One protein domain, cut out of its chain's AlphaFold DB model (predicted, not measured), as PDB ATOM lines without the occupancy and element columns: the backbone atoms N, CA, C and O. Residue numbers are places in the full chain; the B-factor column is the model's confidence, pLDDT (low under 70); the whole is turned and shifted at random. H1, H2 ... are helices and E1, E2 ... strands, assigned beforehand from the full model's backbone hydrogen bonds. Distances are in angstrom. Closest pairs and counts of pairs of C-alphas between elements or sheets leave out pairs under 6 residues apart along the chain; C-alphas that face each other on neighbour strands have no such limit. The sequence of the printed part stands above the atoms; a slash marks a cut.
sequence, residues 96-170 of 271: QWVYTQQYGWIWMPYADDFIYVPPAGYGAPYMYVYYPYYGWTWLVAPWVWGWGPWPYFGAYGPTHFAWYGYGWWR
ATOM      1  N   GLN A  96      17.451  26.254  58.011       96.69
ATOM      2  CA  GLN A  96      18.263  27.204  58.763       96.69
ATOM      3  C   GLN A  96      17.618  28.579  58.854       96.69
ATOM      4  O   GLN A  96      16.811  28.973  58.011       96.69
ATOM      5  N   TRP A  97      18.028  29.329  59.874       96.94
ATOM      6  CA  TRP A  97      17.738  30.750  59.971       96.94
ATOM      7  C   TRP A  97      18.517  31.514  58.907       96.94
ATOM      8  O   TRP A  97      19.744  31.453  58.847       96.94
ATOM      9  N   VAL A  98      17.786  32.251  58.082       96.56
ATOM     10  CA  VAL A  98      18.329  33.093  57.022       96.56
ATOM     11  C   VAL A  98      17.844  34.511  57.258       96.56
ATOM     12  O   VAL A  98      16.667  34.734  57.545       96.56
ATOM     13  N   TYR A  99      18.745  35.480  57.142       96.88
ATOM     14  CA  TYR A  99      18.380  36.885  57.243       96.88
ATOM     15  C   TYR A  99      18.098  37.453  55.855       96.88
ATOM     16  O   TYR A  99      18.914  37.340  54.944       96.88
ATOM     17  N   THR A 100      16.950  38.094  55.687       95.50
ATOM     18  CA  THR A 100      16.591  38.830  54.472       95.50
ATOM     19  C   THR A 100      16.392  40.298  54.820       95.50
ATOM     20  O   THR A 100      15.892  40.622  55.893       95.50
ATOM     21  N   GLN A 101      16.746  41.205  53.910       93.94
ATOM     22  CA  GLN A 101      16.538  42.641  54.141       93.94
ATOM     23  C   GLN A 101      15.051  43.009  54.232       93.94
ATOM     24  O   GLN A 101      14.690  43.932  54.950       93.94
ATOM     25  N   GLN A 102      14.195  42.286  53.505       93.44
ATOM     26  CA  GLN A 102      12.767  42.590  53.398       93.44
ATOM     27  C   GLN A 102      11.944  42.004  54.547       93.44
ATOM     28  O   GLN A 102      10.981  42.628  54.978       93.44
ATOM     29  N   TYR A 103      12.314  40.820  55.047       94.56
ATOM     30  CA  TYR A 103      11.513  40.097  56.037       94.56
ATOM     31  C   TYR A 103      12.231  39.929  57.384       94.56
ATOM     32  O   TYR A 103      11.593  39.627  58.386       94.56
ATOM     33  N   GLY A 104      13.545  40.161  57.454       96.38
ATOM     34  CA  GLY A 104      14.360  39.880  58.635       96.38
ATOM     35  C   GLY A 104      14.753  38.405  58.723       96.38
ATOM     36  O   GLY A 104      14.977  37.755  57.699       96.38
ATOM     37  N   TRP A 105      14.874  37.882  59.947       97.00
ATOM     38  CA  TRP A 105      15.196  36.474  60.197       97.00
ATOM     39  C   TRP A 105      13.992  35.575  59.930       97.00
ATOM     40  O   TRP A 105      12.950  35.707  60.573       97.00
ATOM     41  N   ILE A 106      14.163  34.636  59.008       97.19
ATOM     42  CA  ILE A 106      13.158  33.641  58.633       97.19
ATOM     43  C   ILE A 106      13.776  32.247  58.719       97.19
ATOM     44  O   ILE A 106      14.961  32.075  58.421       97.19
ATOM     45  N   TRP A 107      13.002  31.249  59.130       96.75
ATOM     46  CA  TRP A 107      13.441  29.858  59.071       96.75
ATOM     47  C   TRP A 107      13.099  29.290  57.699       96.75
ATOM     48  O   TRP A 107      11.933  29.255  57.295       96.75
ATOM     49  N   MET A 108      14.135  28.874  56.979       96.69
ATOM     50  CA  MET A 108      14.058  28.435  55.593       96.69
ATOM     51  C   MET A 108      14.330  26.930  55.500       96.69
ATOM     52  O   MET A 108      15.454  26.513  55.798       96.69
ATOM     53  N   PRO A 109      13.342  26.117  55.086       95.88
ATOM     54  CA  PRO A 109      13.534  24.690  54.850       95.88
ATOM     55  C   PRO A 109      14.517  24.418  53.710       95.88
ATOM     56  O   PRO A 109      14.616  25.200  52.763       95.88
ATOM     57  N   TYR A 110      15.216  23.286  53.772       94.12
ATOM     58  CA  TYR A 110      16.123  22.865  52.696       94.12
ATOM     59  C   TYR A 110      15.427  22.161  51.526       94.12
ATOM     60  O   TYR A 110      15.974  22.132  50.422       94.12
ATOM     61  N   ALA A 111      14.248  21.580  51.765       91.19
ATOM     62  CA  ALA A 111      13.540  20.752  50.797       91.19
ATOM     63  C   ALA A 111      12.834  21.574  49.703       91.19
ATOM     64  O   ALA A 111      12.273  22.638  49.969       91.19
ATOM     65  N   ASP A 112      12.809  21.032  48.482       89.62
ATOM     66  CA  ASP A 112      12.192  21.674  47.311       89.62
ATOM     67  C   ASP A 112      10.660  21.745  47.393       89.62
ATOM     68  O   ASP A 112      10.060  22.630  46.789       89.62
ATOM     69  N   ASP A 113      10.023  20.884  48.195       91.56
ATOM     70  CA  ASP A 113       8.565  20.883  48.410       91.56
ATOM     71  C   ASP A 113       8.048  22.197  49.026       91.56
ATOM     72  O   ASP A 113       6.856  22.497  48.981       91.56
ATOM     73  N   PHE A 114       8.951  23.003  49.592       93.19
ATOM     74  CA  PHE A 114       8.661  24.308  50.181       93.19
ATOM     75  C   PHE A 114       8.808  25.451  49.176       93.19
ATOM     76  O   PHE A 114       8.744  26.615  49.559       93.19
ATOM     77  N   ILE A 115       9.027  25.158  47.897       92.44
ATOM     78  CA  ILE A 115       9.256  26.163  46.864       92.44
ATOM     79  C   ILE A 115       8.218  25.986  45.775       92.44
ATOM     80  O   ILE A 115       8.062  24.920  45.187       92.44
ATOM     81  N   TYR A 116       7.537  27.078  45.463       92.12
ATOM     82  CA  TYR A 116       6.618  27.138  44.350       92.12
ATOM     83  C   TYR A 116       7.201  28.026  43.257       92.12
ATOM     84  O   TYR A 116       7.301  29.249  43.391       92.12
ATOM     85  N   VAL A 117       7.574  27.392  42.148       90.62
ATOM     86  CA  VAL A 117       7.975  28.083  40.924       90.62
ATOM     87  C   VAL A 117       6.811  28.028  39.934       90.62
ATOM     88  O   VAL A 117       6.384  26.927  39.577       90.62
ATOM     89  N   PRO A 118       6.306  29.180  39.455       87.12
ATOM     90  CA  PRO A 118       5.286  29.212  38.419       87.12
ATOM     91  C   PRO A 118       5.692  28.374  37.190       87.12
ATOM     92  O   PRO A 118       6.781  28.578  36.643       87.12
ATOM     93  N   PRO A 119       4.830  27.462  36.704       79.19
ATOM     94  CA  PRO A 119       5.185  26.501  35.655       79.19
ATOM     95  C   PRO A 119       5.491  27.156  34.301       79.19
ATOM     96  O   PRO A 119       6.201  26.579  33.483       79.19
ATOM     97  N   ALA A 120       4.986  28.369  34.061       80.94
ATOM     98  CA  ALA A 120       5.264  29.126  32.844       80.94
ATOM     99  C   ALA A 120       6.685  29.719  32.805       80.94
ATOM    100  O   ALA A 120       7.073  30.273  31.781       80.94
ATOM    101  N   GLY A 121       7.446  29.663  33.906       78.00
ATOM    102  CA  GLY A 121       8.732  30.363  34.030       78.00
ATOM    103  C   GLY A 121       8.601  31.891  34.111       78.00
ATOM    104  O   GLY A 121       9.608  32.590  34.144       78.00
ATOM    105  N   TYR A 122       7.370  32.404  34.167       78.31
ATOM    106  CA  TYR A 122       7.029  33.813  34.342       78.31
ATOM    107  C   TYR A 122       6.170  33.966  35.605       78.31
ATOM    108  O   TYR A 122       5.286  33.145  35.852       78.31
ATOM    109  N   GLY A 123       6.437  34.997  36.408       87.12
ATOM    110  CA  GLY A 123       5.792  35.237  37.708       87.12
ATOM    111  C   GLY A 123       6.808  35.609  38.788       87.12
ATOM    112  O   GLY A 123       7.942  35.932  38.467       87.12
ATOM    113  N   ALA A 124       6.424  35.574  40.060       90.25
ATOM    114  CA  ALA A 124       7.381  35.624  41.161       90.25
ATOM    115  C   ALA A 124       7.426  34.237  41.820       90.25
ATOM    116  O   ALA A 124       6.365  33.656  42.050       90.25
ATOM    117  N   PRO A 125       8.609  33.664  42.088       92.62
ATOM    118  CA  PRO A 125       8.692  32.432  42.858       92.62
ATOM    119  C   PRO A 125       8.250  32.692  44.300       92.62
ATOM    120  O   PRO A 125       8.532  33.753  44.866       92.62
ATOM    121  N   TYR A 126       7.584  31.708  44.894       95.12
ATOM    122  CA  TYR A 126       7.191  31.729  46.296       95.12
ATOM    123  C   TYR A 126       7.949  30.652  47.060       95.12
ATOM    124  O   TYR A 126       8.289  29.603  46.512       95.12
ATOM    125  N   MET A 127       8.190  30.896  48.340       94.75
ATOM    126  CA  MET A 127       8.778  29.915  49.238       94.75
ATOM    127  C   MET A 127       8.023  29.893  50.561       94.75
ATOM    128  O   MET A 127       7.710  30.943  51.122       94.75
ATOM    129  N   TYR A 128       7.731  28.693  51.043       95.81
ATOM    130  CA  TYR A 128       7.058  28.441  52.301       95.81
ATOM    131  C   TYR A 128       8.086  28.442  53.430       95.81
ATOM    132  O   TYR A 128       8.951  27.567  53.518       95.81
ATOM    133  N   VAL A 129       8.024  29.461  54.278       96.19
ATOM    134  CA  VAL A 129       9.000  29.707  55.344       96.19
ATOM    135  C   VAL A 129       8.298  29.898  56.673       96.19
ATOM    136  O   VAL A 129       7.118  30.242  56.714       96.19
ATOM    137  N   TYR A 130       9.029  29.715  57.766       96.25
ATOM    138  CA  TYR A 130       8.520  30.040  59.091       96.25
ATOM    139  C   TYR A 130       8.998  31.422  59.532       96.25
ATOM    140  O   TYR A 130      10.197  31.717  59.563       96.25
ATOM    141  N   TYR A 131       8.035  32.264  59.895       95.88
ATOM    142  CA  TYR A 131       8.244  33.588  60.450       95.88
ATOM    143  C   TYR A 131       7.835  33.621  61.928       95.88
ATOM    144  O   TYR A 131       6.716  33.210  62.232       95.88
ATOM    145  N   PRO A 132       8.655  34.155  62.857       92.94
ATOM    146  CA  PRO A 132       8.337  34.129  64.288       92.94
ATOM    147  C   PRO A 132       6.970  34.722  64.661       92.94
ATOM    148  O   PRO A 132       6.335  34.238  65.590       92.94
ATOM    149  N   TYR A 133       6.513  35.749  63.936       92.44
ATOM    150  CA  TYR A 133       5.262  36.450  64.243       92.44
ATOM    151  C   TYR A 133       4.024  35.863  63.554       92.44
ATOM    152  O   TYR A 133       2.924  35.997  64.080       92.44
ATOM    153  N   TYR A 134       4.185  35.221  62.391       92.75
ATOM    154  CA  TYR A 134       3.065  34.747  61.560       92.75
ATOM    155  C   TYR A 134       3.010  33.221  61.426       92.75
ATOM    156  O   TYR A 134       2.052  32.683  60.881       92.75
ATOM    157  N   GLY A 135       4.022  32.512  61.925       94.62
ATOM    158  CA  GLY A 135       4.172  31.081  61.713       94.62
ATOM    159  C   GLY A 135       4.602  30.756  60.282       94.62
ATOM    160  O   GLY A 135       5.347  31.507  59.652       94.62
ATOM    161  N   TRP A 136       4.163  29.604  59.782       94.00
ATOM    162  CA  TRP A 136       4.459  29.165  58.423       94.00
ATOM    163  C   TRP A 136       3.636  29.935  57.387       94.00
ATOM    164  O   TRP A 136       2.417  30.018  57.505       94.00
ATOM    165  N   THR A 137       4.293  30.488  56.369       95.12
ATOM    166  CA  THR A 137       3.636  31.288  55.332       95.12
ATOM    167  C   THR A 137       4.390  31.251  54.003       95.12
ATOM    168  O   THR A 137       5.606  31.049  53.963       95.12
ATOM    169  N   TRP A 138       3.665  31.468  52.905       94.81
ATOM    170  CA  TRP A 138       4.242  31.672  51.578       94.81
ATOM    171  C   TRP A 138       4.756  33.109  51.449       94.81
ATOM    172  O   TRP A 138       3.984  34.061  51.543       94.81
ATOM    173  N   LEU A 139       6.052  33.271  51.187       95.12
ATOM    174  CA  LEU A 139       6.665  34.562  50.878       95.12
ATOM    175  C   LEU A 139       7.104  34.627  49.423       95.12
ATOM    176  O   LEU A 139       7.571  33.638  48.859       95.12
ATOM    177  N   VAL A 140       7.024  35.823  48.843       95.31
ATOM    178  CA  VAL A 140       7.637  36.111  47.547       95.31
ATOM    179  C   VAL A 140       9.156  36.059  47.716       95.31
ATOM    180  O   VAL A 140       9.729  36.813  48.508       95.31
ATOM    181  N   ALA A 141       9.797  35.154  46.980       94.88
ATOM    182  CA  ALA A 141      11.178  34.734  47.188       94.88
ATOM    183  C   ALA A 141      12.016  34.933  45.913       94.88
ATOM    184  O   ALA A 141      12.509  33.958  45.345       94.88
ATOM    185  N   PRO A 142      12.201  36.180  45.438       92.00
ATOM    186  CA  PRO A 142      12.837  36.471  44.146       92.00
ATOM    187  C   PRO A 142      14.243  35.866  44.016       92.00
ATOM    188  O   PRO A 142      14.667  35.459  42.931       92.00
ATOM    189  N   TRP A 143      14.925  35.700  45.152       91.19
ATOM    190  CA  TRP A 143      16.234  35.069  45.244       91.19
ATOM    191  C   TRP A 143      16.260  33.610  44.768       91.19
ATOM    192  O   TRP A 143      17.309  33.121  44.355       91.19
ATOM    193  N   VAL A 144      15.125  32.908  44.750       91.50
ATOM    194  CA  VAL A 144      15.035  31.547  44.194       91.50
ATOM    195  C   VAL A 144      15.442  31.531  42.718       91.50
ATOM    196  O   VAL A 144      16.051  30.574  42.258       91.50
ATOM    197  N   TRP A 145      15.182  32.608  41.977       88.06
ATOM    198  CA  TRP A 145      15.622  32.765  40.584       88.06
ATOM    199  C   TRP A 145      16.957  33.502  40.441       88.06
ATOM    200  O   TRP A 145      17.397  33.766  39.323       88.06
ATOM    201  N   GLY A 146      17.608  33.860  41.547       87.50
ATOM    202  CA  GLY A 146      18.868  34.598  41.519       87.50
ATOM    203  C   GLY A 146      18.733  36.098  41.246       87.50
ATOM    204  O   GLY A 146      19.743  36.733  40.955       87.50
ATOM    205  N   TRP A 147      17.532  36.680  41.337       86.56
ATOM    206  CA  TRP A 147      17.332  38.135  41.270       86.56
ATOM    207  C   TRP A 147      16.811  38.694  42.599       86.56
ATOM    208  O   TRP A 147      16.284  37.972  43.440       86.56
ATOM    209  N   GLY A 148      16.967  40.005  42.795       89.56
ATOM    210  CA  GLY A 148      16.531  40.699  44.010       89.56
ATOM    211  C   GLY A 148      17.523  40.624  45.182       89.56
ATOM    212  O   GLY A 148      18.672  40.210  45.005       89.56
ATOM    213  N   PRO A 149      17.106  41.078  46.382       90.44
ATOM    214  CA  PRO A 149      17.956  41.098  47.569       90.44
ATOM    215  C   PRO A 149      18.413  39.694  47.961       90.44
ATOM    216  O   PRO A 149      17.595  38.790  48.135       90.44
ATOM    217  N   TRP A 150      19.726  39.519  48.120       93.12
ATOM    218  CA  TRP A 150      20.290  38.216  48.446       93.12
ATOM    219  C   TRP A 150      20.130  37.891  49.931       93.12
ATOM    220  O   TRP A 150      20.544  38.702  50.764       93.12
ATOM    221  N   PRO A 151      19.555  36.727  50.292       95.62
ATOM    222  CA  PRO A 151      19.487  36.319  51.681       95.62
ATOM    223  C   PRO A 151      20.891  36.073  52.245       95.62
ATOM    224  O   PRO A 151      21.783  35.558  51.570       95.62
ATOM    225  N   TYR A 152      21.084  36.417  53.511       96.50
ATOM    226  CA  TYR A 152      22.288  36.108  54.259       96.50
ATOM    227  C   TYR A 152      22.118  34.769  54.984       96.50
ATOM    228  O   TYR A 152      21.346  34.647  55.935       96.50
ATOM    229  N   PHE A 153      22.858  33.763  54.518       95.06
ATOM    230  CA  PHE A 153      22.747  32.362  54.944       95.06
ATOM    231  C   PHE A 153      23.654  31.978  56.125       95.06
ATOM    232  O   PHE A 153      23.775  30.803  56.459       95.06
ATOM    233  N   GLY A 154      24.337  32.943  56.746       92.88
ATOM    234  CA  GLY A 154      25.258  32.668  57.851       92.88
ATOM    235  C   GLY A 154      26.427  31.746  57.467       92.88
ATOM    236  O   GLY A 154      26.893  31.749  56.328       92.88
ATOM    237  N   ALA A 155      26.920  30.975  58.442       90.81
ATOM    238  CA  ALA A 155      28.147  30.178  58.319       90.81
ATOM    239  C   ALA A 155      28.013  28.926  57.433       90.81
ATOM    240  O   ALA A 155      28.983  28.535  56.789       90.81
ATOM    241  N   TYR A 156      26.831  28.304  57.383       91.50
ATOM    242  CA  TYR A 156      26.583  27.118  56.548       91.50
ATOM    243  C   TYR A 156      26.453  27.471  55.069       91.50
ATOM    244  O   TYR A 156      26.636  26.624  54.193       91.50
ATOM    245  N   GLY A 157      26.165  28.740  54.786       92.81
ATOM    246  CA  GLY A 157      26.003  29.219  53.437       92.81
ATOM    247  C   GLY A 157      24.786  28.603  52.737       92.81
ATOM    248  O   GLY A 157      23.933  27.944  53.338       92.81
ATOM    249  N   PRO A 158      24.675  28.852  51.432       91.69
ATOM    250  CA  PRO A 158      23.502  28.470  50.660       91.69
ATOM    251  C   PRO A 158      23.552  27.051  50.065       91.69
ATOM    252  O   PRO A 158      22.632  26.644  49.366       91.69
ATOM    253  N   THR A 159      24.612  26.278  50.300       90.88
ATOM    254  CA  THR A 159      24.847  24.988  49.618       90.88
ATOM    255  C   THR A 159      23.832  23.897  49.952       90.88
ATOM    256  O   THR A 159      23.717  22.936  49.198       90.88
ATOM    257  N   HIS A 160      23.107  24.033  51.060       91.62
ATOM    258  CA  HIS A 160      22.101  23.065  51.507       91.62
ATOM    259  C   HIS A 160      20.735  23.253  50.854       91.62
ATOM    260  O   HIS A 160      19.890  22.367  50.934       91.62
ATOM    261  N   PHE A 161      20.509  24.386  50.197       90.56
ATOM    262  CA  PHE A 161      19.269  24.603  49.482       90.56
ATOM    263  C   PHE A 161      19.349  23.944  48.116       90.56
ATOM    264  O   PHE A 161      20.201  24.304  47.295       90.56
ATOM    265  N   ALA A 162      18.460  22.986  47.865       82.94
ATOM    266  CA  ALA A 162      18.454  22.232  46.618       82.94
ATOM    267  C   ALA A 162      18.296  23.152  45.396       82.94
ATOM    268  O   ALA A 162      19.054  23.017  44.433       82.94
ATOM    269  N   TRP A 163      17.473  24.198  45.503       81.38
ATOM    270  CA  TRP A 163      17.425  25.278  44.523       81.38
ATOM    271  C   TRP A 163      18.818  25.900  44.282       81.38
ATOM    272  O   TRP A 163      19.274  26.004  43.148       81.38
ATOM    273  N   TYR A 164      19.586  26.242  45.308       81.50
ATOM    274  CA  TYR A 164      20.895  26.870  45.115       81.50
ATOM    275  C   TYR A 164      21.962  25.945  44.492       81.50
ATOM    276  O   TYR A 164      22.836  26.415  43.749       81.50
ATOM    277  N   GLY A 165      21.909  24.648  44.813       72.06
ATOM    278  CA  GLY A 165      22.861  23.635  44.341       72.06
ATOM    279  C   GLY A 165      22.554  23.087  42.944       72.06
ATOM    280  O   GLY A 165      23.476  22.862  42.163       72.06
ATOM    281  N   TYR A 166      21.271  22.918  42.617       66.44
ATOM    282  CA  TYR A 166      20.795  22.319  41.362       66.44
ATOM    283  C   TYR A 166      20.123  23.323  40.417       66.44
ATOM    284  O   TYR A 166      19.673  22.962  39.329       66.44
ATOM    285  N   GLY A 167      20.081  24.595  40.804       61.50
ATOM    286  CA  GLY A 167      19.444  25.662  40.055       61.50
ATOM    287  C   GLY A 167      20.069  25.913  38.687       61.50
ATOM    288  O   GLY A 167      21.120  26.544  38.563       61.50
ATOM    289  N   TRP A 168      19.351  25.504  37.644       61.34
ATOM    290  CA  TRP A 168      19.517  25.916  36.247       61.34
ATOM    291  C   TRP A 168      19.711  27.435  36.031       61.34
ATOM    292  O   TRP A 168      20.358  27.822  35.063       61.34
ATOM    293  N   TRP A 169      19.269  28.308  36.949       63.69
ATOM    294  CA  TRP A 169      19.505  29.765  36.896       63.69
ATOM    295  C   TRP A 169      20.967  30.192  37.075       63.69
ATOM    296  O   TRP A 169      21.307  31.315  36.713       63.69
ATOM    297  N   ARG A 170      21.867  29.320  37.559       61.06
ATOM    298  CA  ARG A 170      23.322  29.579  37.475       61.06
ATOM    299  C   ARG A 170      23.821  29.642  36.028       61.06
ATOM    300  O   ARG A 170      24.877  30.216  35.775       61.06
TER     301      ARG A 170
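This is residues 96 to 170 of the 271 residues of an uncharacterized protein of Anaeromyxobacter sp. (strain Fw109-5) (UniProt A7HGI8). Look for two strand hairpins set crosswise, E1 with E2 and E3 with E4, with E2 next to E3; two long loops and two very short helices make up the rest. One loop, residues 110 to 125, reaches out to one end and comes back into E3, and the other, residues 146 to 161, passes beside E1 with residues 151 to 153 on its way from H1 to H2. The printed part has 75 residues, with four named strands and then two named helices in the order E1, E2, E3, E4, H1, H2; each hairpin is an antiparallel sheet of two strands. The class is mixed, helices and strands, with under half of the residues, 32, in named elements. The whole is compact, with a radius of gyration of the C-alphas of 11.6 A, and rounded, with spans of 32 by 25 by 22 A.

Begin with E1, residues 96 to 100, and E2, residues 104 to 109: they form an antiparallel hairpin at 141 degrees, where N 98 and O 106 are 2.9 A apart, within hydrogen-bond range. Go on to E3, residues 126 to 131; its closest C-alphas to E2 are those of Tyr 130 and Trp 107, 4.9 A apart. Residues 115 to 116 pair antiparallel with residues 126 to 127 of E3. E4, residues 135 to 140, forms the second antiparallel hairpin with E3 at 147 degrees, with N 129 and O 137 at 2.9 A, within hydrogen-bond range. E1 is apart from E3 and from E4, and E2 is apart from E4. H1, residues 142 to 145, and H2, residues 162 to 166, are close but not clearly touching; their closest C-alphas, of Val 144 and Trp 163, are 6.7 A apart. In H2 every O i to N i+4 pair is within hydrogen-bond range, while H1 is too short for such a pair.

Find C-alpha 96 at (18.263, 27.204, 58.763); from there E1 runs 12.5 A to residue 100. E2 runs 15.7 A from residue 104 to 109, and E3 14.3 A from 126 to 131. Pick up E4 at C-alpha 135, (4.172, 31.081, 61.713), and follow it 15.4 A to residue 140. H1, from residue 142 to 145, and H2, from 162 to 166, are each 5.8 A long; H2 ends at C-alpha 166, (20.795, 22.319, 41.362).

The two C-alphas farthest apart are those of Ala 120 and Ala 155, at 34.3 A. The printed part has no cut. The links from E2 to E3 and from H1 to H2 are long, with 16 residues each. Mean pLDDT of the printed part is 89.7, and the model's confidence is low, under 70, at residues 166 to 170.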